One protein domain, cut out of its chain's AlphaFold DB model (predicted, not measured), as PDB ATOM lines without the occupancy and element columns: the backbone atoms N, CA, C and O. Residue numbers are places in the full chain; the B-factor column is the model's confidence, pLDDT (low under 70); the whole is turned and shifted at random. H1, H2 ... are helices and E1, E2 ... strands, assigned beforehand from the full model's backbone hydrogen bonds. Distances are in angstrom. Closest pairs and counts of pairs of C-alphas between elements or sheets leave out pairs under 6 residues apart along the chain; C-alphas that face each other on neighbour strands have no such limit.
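What this domain is: This is residues 4 to 56 of the 65 residues of an uncharacterized protein of Nitrosospira sp. 56-18 (UniProt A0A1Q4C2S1). A small ribbon of two parallel strands, E1 and E2, stands in the middle, with the short helix H2 over one of its faces and the longer helix H1 on the opposite side, near E1 and only loosely packed. The two helices do not meet. The printed part has 53 residues, with two named helices and two named strands in the order H1, E1, H2, E2, and its class is mixed, helices and strands. It is compact, with a radius of gyration of the C-alphas of 11.3 A, and flat, spanning 31 by 28 by 15 A.

How they stand to each other: E1, residues 24 to 28, and E2, residues 51 to 55, are parallel neighbours, with 26 degrees between their directions. The C-alphas of Val 26 and Cys 53 face each other at 4.7 A. N 26 and O 52, 2.9 A apart, and N 54 and O 26, 2.8 A apart, are within hydrogen-bond range. With H2, residues 34 to 40, they form a strand-helix-strand unit, two parallel strands with a helix between them along the chain; its crossover is right-handed. The closest C-alphas of E1 and H2 are those of Leu 28 and Gly 37, 5.5 A apart. Those of H2 and E2 are Asp 34 and Cys 53, at 6.5 A. The closest C-alphas of E1 and H1, residues 4 to 15, are those of Glu 24 and Ala 14, at 6.4 A. H1 is apart from H2 and from E2. In both helices every O i to N i+4 pair is within hydrogen-bond range.

Where its parts are: E1 measures 12.7 A, beginning at C-alpha 24 (-28.030, -14.827, -86.452). E2 measures 12.9 A and ends at C-alpha 55 (-27.204, -5.542, -75.702). H1 measures 16.5 A from C-alpha 4 (-16.019, -11.792, -74.294), and H2 9.9 A.

The domain as a whole: The C-alphas of Asp 19 and Gly 31 are the two farthest apart, at 34.0 A. The printed part has no cut. The link E1 to H2 is tight; H1 to E1 and H2 to E2 are short. Mean pLDDT of the printed part is 78.6, with residues 5 to 8 and 10 to 21 under 70.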
ATOM      1  N   ILE A   4     -16.574 -12.002 -72.953       70.00
ATOM      2  CA  ILE A   4     -16.019 -11.792 -74.294       70.00
ATOM      3  C   ILE A   4     -15.761 -13.135 -74.981       70.00
ATOM      4  O   ILE A   4     -16.250 -13.368 -76.077       70.00
ATOM      5  N   ARG A   5     -15.139 -14.090 -74.281       68.81
ATOM      6  CA  ARG A   5     -14.869 -15.423 -74.832       68.81
ATOM      7  C   ARG A   5     -16.126 -16.261 -75.058       68.81
ATOM      8  O   ARG A   5     -16.106 -17.183 -75.861       68.81
ATOM      9  N   ARG A   6     -17.227 -15.962 -74.359       69.88
ATOM     10  CA  ARG A   6     -18.535 -16.589 -74.627       69.88
ATOM     11  C   ARG A   6     -19.179 -16.016 -75.889       69.88
ATOM     12  O   ARG A   6     -19.767 -16.784 -76.638       69.88
ATOM     13  N   LEU A   7     -19.031 -14.714 -76.132       68.25
ATOM     14  CA  LEU A   7     -19.504 -14.054 -77.351       68.25
ATOM     15  C   LEU A   7     -18.714 -14.502 -78.580       68.25
ATOM     16  O   LEU A   7     -19.327 -14.868 -79.571       68.25
ATOM     17  N   GLU A   8     -17.388 -14.590 -78.475       67.00
ATOM     18  CA  GLU A   8     -16.529 -15.122 -79.544       67.00
ATOM     19  C   GLU A   8     -16.913 -16.564 -79.917       67.00
ATOM     20  O   GLU A   8     -16.930 -16.934 -81.087       67.00
ATOM     21  N   VAL A   9     -17.263 -17.394 -78.926       70.69
ATOM     22  CA  VAL A   9     -17.740 -18.767 -79.162       70.69
ATOM     23  C   VAL A   9     -19.132 -18.778 -79.796       70.69
ATOM     24  O   VAL A   9     -19.389 -19.625 -80.648       70.69
ATOM     25  N   LEU A  10     -20.017 -17.854 -79.411       69.81
ATOM     26  CA  LEU A  10     -21.355 -17.726 -79.993       69.81
ATOM     27  C   LEU A  10     -21.277 -17.292 -81.465       69.81
ATOM     28  O   LEU A  10     -21.914 -17.898 -82.321       69.81
ATOM     29  N   GLU A  11     -20.438 -16.300 -81.761       67.19
ATOM     30  CA  GLU A  11     -20.156 -15.809 -83.110       67.19
ATOM     31  C   GLU A  11     -19.500 -16.902 -83.969       67.19
ATOM     32  O   GLU A  11     -19.951 -17.187 -85.078       67.19
ATOM     33  N   ALA A  12     -18.506 -17.615 -83.430       66.69
ATOM     34  CA  ALA A  12     -17.871 -18.739 -84.118       66.69
ATOM     35  C   ALA A  12     -18.830 -19.922 -84.357       66.69
ATOM     36  O   ALA A  12     -18.674 -20.657 -85.337       66.69
ATOM     37  N   ALA A  13     -19.809 -20.131 -83.473       64.06
ATOM     38  CA  ALA A  13     -20.848 -21.144 -83.642       64.06
ATOM     39  C   ALA A  13     -21.892 -20.731 -84.692       64.06
ATOM     40  O   ALA A  13     -22.358 -21.591 -85.440       64.06
ATOM     41  N   ALA A  14     -22.220 -19.438 -84.784       61.78
ATOM     42  CA  ALA A  14     -23.097 -18.889 -85.817       61.78
ATOM     43  C   ALA A  14     -22.453 -18.984 -87.215       61.78
ATOM     44  O   ALA A  14     -23.065 -19.513 -88.142       61.78
ATOM     45  N   LEU A  15     -21.172 -18.610 -87.344       61.03
ATOM     46  CA  LEU A  15     -20.424 -18.611 -88.613       61.03
ATOM     47  C   LEU A  15     -20.183 -20.006 -89.219       61.03
ATOM     48  O   LEU A  15     -19.910 -20.128 -90.413       61.03
ATOM     49  N   LYS A  16     -20.258 -21.080 -88.422       57.53
ATOM     50  CA  LYS A  16     -20.018 -22.456 -88.898       57.53
ATOM     51  C   LYS A  16     -21.185 -23.075 -89.670       57.53
ATOM     52  O   LYS A  16     -21.017 -24.167 -90.212       57.53
ATOM     53  N   LYS A  17     -22.350 -22.429 -89.738       53.78
ATOM     54  CA  LYS A  17     -23.537 -23.006 -90.378       53.78
ATOM     55  C   LYS A  17     -23.538 -22.780 -91.892       53.78
ATOM     56  O   LYS A  17     -24.162 -21.860 -92.404       53.78
ATOM     57  N   ARG A  18     -22.846 -23.673 -92.608       52.69
ATOM     58  CA  ARG A  18     -23.272 -24.095 -93.950       52.69
ATOM     59  C   ARG A  18     -24.399 -25.119 -93.756       52.69
ATOM     60  O   ARG A  18     -24.237 -26.022 -92.943       52.69
ATOM     61  N   ASP A  19     -25.501 -24.924 -94.470       52.91
ATOM     62  CA  ASP A  19     -26.704 -25.767 -94.542       52.91
ATOM     63  C   ASP A  19     -27.784 -25.565 -93.442       52.91
ATOM     64  O   ASP A  19     -27.835 -26.189 -92.381       52.91
ATOM     65  N   ASP A  20     -28.678 -24.628 -93.782       53.69
ATOM     66  CA  ASP A  20     -30.143 -24.613 -93.621       53.69
ATOM     67  C   ASP A  20     -30.870 -24.155 -92.352       53.69
ATOM     68  O   ASP A  20     -32.061 -23.857 -92.449       53.69
ATOM     69  N   VAL A  21     -30.233 -23.923 -91.201       61.19
ATOM     70  CA  VAL A  21     -30.907 -23.206 -90.089       61.19
ATOM     71  C   VAL A  21     -29.905 -22.404 -89.253       61.19
ATOM     72  O   VAL A  21     -29.526 -22.801 -88.149       61.19
ATOM     73  N   GLY A  22     -29.436 -21.274 -89.789       72.00
ATOM     74  CA  GLY A  22     -28.593 -20.302 -89.078       72.00
ATOM     75  C   GLY A  22     -29.273 -19.723 -87.832       72.00
ATOM     76  O   GLY A  22     -30.488 -19.541 -87.833       72.00
ATOM     77  N   ILE A  23     -28.499 -19.464 -86.770       75.62
ATOM     78  CA  ILE A  23     -28.883 -18.483 -85.740       75.62
ATOM     79  C   ILE A  23     -28.047 -17.248 -86.042       75.62
ATOM     80  O   ILE A  23     -26.825 -17.371 -86.114       75.62
ATOM     81  N   GLU A  24     -28.695 -16.103 -86.201       82.75
ATOM     82  CA  GLU A  24     -28.030 -14.827 -86.452       82.75
ATOM     83  C   GLU A  24     -27.888 -14.038 -85.158       82.75
ATOM     84  O   GLU A  24     -28.757 -14.077 -84.285       82.75
ATOM     85  N   VAL A  25     -26.776 -13.323 -85.020       84.00
ATOM     86  CA  VAL A  25     -26.487 -12.523 -83.828       84.00
ATOM     87  C   VAL A  25     -26.523 -11.052 -84.206       84.00
ATOM     88  O   VAL A  25     -25.790 -10.605 -85.086       84.00
ATOM     89  N   VAL A  26     -27.358 -10.286 -83.511       87.38
ATOM     90  CA  VAL A  26     -27.511  -8.845 -83.716       87.38
ATOM     91  C   VAL A  26     -26.992  -8.110 -82.493       87.38
ATOM     92  O   VAL A  26     -27.545  -8.215 -81.402       87.38
ATOM     93  N   PHE A  27     -25.935  -7.323 -82.671       88.38
ATOM     94  CA  PHE A  27     -25.443  -6.435 -81.622       88.38
ATOM     95  C   PHE A  27     -26.235  -5.130 -81.626       88.38
ATOM     96  O   PHE A  27     -26.189  -4.380 -82.606       88.38
ATOM     97  N   LEU A  28     -26.941  -4.862 -80.528       88.69
ATOM     98  CA  LEU A  28     -27.733  -3.651 -80.338       88.69
ATOM     99  C   LEU A  28     -26.856  -2.489 -79.872       88.69
ATOM    100  O   LEU A  28     -26.001  -2.634 -78.992       88.69
ATOM    101  N   LYS A  29     -27.108  -1.311 -80.437       87.50
ATOM    102  CA  LYS A  29     -26.558  -0.039 -79.965       87.50
ATOM    103  C   LYS A  29     -27.289   0.419 -78.701       87.50
ATOM    104  O   LYS A  29     -28.396  -0.018 -78.390       87.50
ATOM    105  N   THR A  30     -26.668   1.321 -77.948       84.12
ATOM    106  CA  THR A  30     -27.288   1.904 -76.751       84.12
ATOM    107  C   THR A  30     -28.587   2.623 -77.115       84.12
ATOM    108  O   THR A  30     -28.574   3.500 -77.976       84.12
ATOM    109  N   GLY A  31     -29.686   2.264 -76.448       84.81
ATOM    110  CA  GLY A  31     -31.018   2.822 -76.713       84.81
ATOM    111  C   GLY A  31     -31.729   2.239 -77.940       84.81
ATOM    112  O   GLY A  31     -32.853   2.640 -78.209       84.81
ATOM    113  N   GLU A  32     -31.104   1.300 -78.655       87.94
ATOM    114  CA  GLU A  32     -31.694   0.628 -79.816       87.94
ATOM    115  C   GLU A  32     -32.633  -0.500 -79.361       87.94
ATOM    116  O   GLU A  32     -32.284  -1.330 -78.504       87.94
ATOM    117  N   SER A  33     -33.834  -0.515 -79.937       89.12
ATOM    118  CA  SER A  33     -34.778  -1.622 -79.812       89.12
ATOM    119  C   SER A  33     -34.352  -2.819 -80.662       89.12
ATOM    120  O   SER A  33     -33.546  -2.710 -81.589       89.12
ATOM    121  N   ASP A  34     -34.909  -3.983 -80.349       89.94
ATOM    122  CA  ASP A  34     -34.595  -5.221 -81.055       89.94
ATOM    123  C   ASP A  34     -34.986  -5.117 -82.540       89.94
ATOM    124  O   ASP A  34     -34.176  -5.447 -83.404       89.94
ATOM    125  N   GLU A  35     -36.171  -4.572 -82.858       91.19
ATOM    126  CA  GLU A  35     -36.594  -4.311 -84.242       91.19
ATOM    127  C   GLU A  35     -35.623  -3.402 -85.005       91.19
ATOM    128  O   GLU A  35     -35.252  -3.717 -86.137       91.19
ATOM    129  N   GLU A  36     -35.197  -2.286 -84.408       92.00
ATOM    130  CA  GLU A  36     -34.272  -1.348 -85.057       92.00
ATOM    131  C   GLU A  36     -32.930  -2.020 -85.365       92.00
ATOM    132  O   GLU A  36     -32.402  -1.885 -86.473       92.00
ATOM    133  N   GLY A  37     -32.411  -2.807 -84.418       91.62
ATOM    134  CA  GLY A  37     -31.174  -3.558 -84.601       91.62
ATOM    135  C   GLY A  37     -31.280  -4.638 -85.679       91.62
ATOM    136  O   GLY A  37     -30.344  -4.809 -86.467       91.62
ATOM    137  N   ILE A  38     -32.415  -5.343 -85.745       90.94
ATOM    138  CA  ILE A  38     -32.696  -6.384 -86.744       90.94
ATOM    139  C   ILE A  38     -32.763  -5.778 -88.147       90.94
ATOM    140  O   ILE A  38     -32.078  -6.256 -89.055       90.94
ATOM    141  N   ILE A  39     -33.524  -4.691 -88.312       92.44
ATOM    142  CA  ILE A  39     -33.666  -3.989 -89.594       92.44
ATOM    143  C   ILE A  39     -32.311  -3.454 -90.054       92.44
ATOM    144  O   ILE A  39     -31.910  -3.666 -91.198       92.44
ATOM    145  N   ARG A  40     -31.561  -2.808 -89.152       92.62
ATOM    146  CA  ARG A  40     -30.226  -2.276 -89.452       92.62
ATOM    147  C   ARG A  40     -29.250  -3.365 -89.894       92.62
ATOM    148  O   ARG A  40     -28.379  -3.098 -90.717       92.62
ATOM    149  N   SER A  41     -29.363  -4.558 -89.320       87.50
ATOM    150  CA  SER A  41     -28.487  -5.693 -89.628       87.50
ATOM    151  C   SER A  41     -28.932  -6.472 -90.874       87.50
ATOM    152  O   SER A  41     -28.248  -7.408 -91.270       87.50
ATOM    153  N   GLY A  42     -30.039  -6.074 -91.516       88.94
ATOM    154  CA  GLY A  42     -30.546  -6.702 -92.737       88.94
ATOM    155  C   GLY A  42     -31.288  -8.020 -92.506       88.94
ATOM    156  O   GLY A  42     -31.475  -8.782 -93.448       88.94
ATOM    157  N   PHE A  43     -31.729  -8.290 -91.273       88.38
ATOM    158  CA  PHE A  43     -32.389  -9.543 -90.890       88.38
ATOM    159  C   PHE A  43     -33.918  -9.422 -90.791       88.38
ATOM    160  O   PHE A  43     -34.563 -10.226 -90.122       88.38
ATOM    161  N   SER A  44     -34.518  -8.429 -91.453       86.12
ATOM    162  CA  SER A  44     -35.971  -8.181 -91.426       86.12
ATOM    163  C   SER A  44     -36.806  -9.376 -91.895       86.12
ATOM    164  O   SER A  44     -37.893  -9.601 -91.370       86.12
ATOM    165  N   ASP A  45     -36.283 -10.146 -92.851       86.06
ATOM    166  CA  ASP A  45     -36.948 -11.321 -93.428       86.06
ATOM    167  C   ASP A  45     -36.542 -12.637 -92.733       86.06
ATOM    168  O   ASP A  45     -36.952 -13.724 -93.147       86.06
ATOM    169  N   TRP A  46     -35.724 -12.564 -91.677       85.88
ATOM    170  CA  TRP A  46     -35.260 -13.740 -90.945       85.88
ATOM    171  C   TRP A  46     -36.279 -14.180 -89.881       85.88
ATOM    172  O   TRP A  46     -36.911 -13.336 -89.238       85.88
ATOM    173  N   PRO A  47     -36.426 -15.494 -89.620       85.06
ATOM    174  CA  PRO A  47     -37.266 -15.972 -88.527       85.06
ATOM    175  C   PRO A  47     -36.795 -15.407 -87.180       85.06
ATOM    176  O   PRO A  47     -35.649 -15.614 -86.778       85.06
ATOM    177  N   ARG A  48     -37.681 -14.690 -86.476       82.12
ATOM    178  CA  ARG A  48     -37.347 -13.995 -85.217       82.12
ATOM    179  C   ARG A  48     -36.838 -14.931 -84.123       82.12
ATOM    180  O   ARG A  48     -35.969 -14.546 -83.352       82.12
ATOM    181  N   ASP A  49     -37.342 -16.160 -84.077       83.38
ATOM    182  CA  ASP A  49     -36.913 -17.214 -83.149       83.38
ATOM    183  C   ASP A  49     -35.456 -17.661 -83.365       83.38
ATOM    184  O   ASP A  49     -34.895 -18.393 -82.551       83.38
ATOM    185  N   ARG A  50     -34.830 -17.206 -84.455       82.94
ATOM    186  CA  ARG A  50     -33.451 -17.512 -84.834       82.94
ATOM    187  C   ARG A  50     -32.532 -16.299 -84.776       82.94
ATOM    188  O   ARG A  50     -31.391 -16.401 -85.222       82.94
ATOM    189  N   ILE A  51     -32.996 -15.179 -84.229       87.94
ATOM    190  CA  ILE A  51     -32.177 -13.986 -84.028       87.94
ATOM    191  C   ILE A  51     -31.880 -13.827 -82.539       87.94
ATOM    192  O   ILE A  51     -32.784 -13.774 -81.707       87.94
ATOM    193  N   VAL A  52     -30.600 -13.719 -82.198       86.50
ATOM    194  CA  VAL A  52     -30.132 -13.428 -80.842       86.50
ATOM    195  C   VAL A  52     -29.677 -11.977 -80.782       86.50
ATOM    196  O   VAL A  52     -28.605 -11.627 -81.278       86.50
ATOM    197  N   CYS A  53     -30.481 -11.132 -80.145       88.19
ATOM    198  CA  CYS A  53     -30.125  -9.745 -79.872       88.19
ATOM    199  C   CYS A  53     -29.226  -9.656 -78.630       88.19
ATOM    200  O   CYS A  53     -29.578 -10.121 -77.546       88.19
ATOM    201  N   VAL A  54     -28.057  -9.035 -78.775       87.69
ATOM    202  CA  VAL A  54     -27.092  -8.817 -77.695       87.69
ATOM    203  C   VAL A  54     -26.992  -7.324 -77.414       87.69
ATOM    204  O   VAL A  54     -26.531  -6.556 -78.258       87.69
ATOM    205  N   ARG A  55     -27.375  -6.912 -76.201       86.19
ATOM    206  CA  ARG A  55     -27.204  -5.542 -75.702       86.19
ATOM    207  C   ARG A  55     -26.105  -5.496 -74.649       86.19
ATOM    208  O   ARG A  55     -26.161  -6.214 -73.652       86.19
ATOM    209  N   PHE A  56     -25.141  -4.601 -74.829       82.38
ATOM    210  CA  PHE A  56     -24.185  -4.272 -73.777       82.38
ATOM    211  C   PHE A  56     -24.761  -3.162 -72.899       82.38
ATOM    212  O   PHE A  56     -24.921  -2.029 -73.346       82.38
TER     213      PHE A  56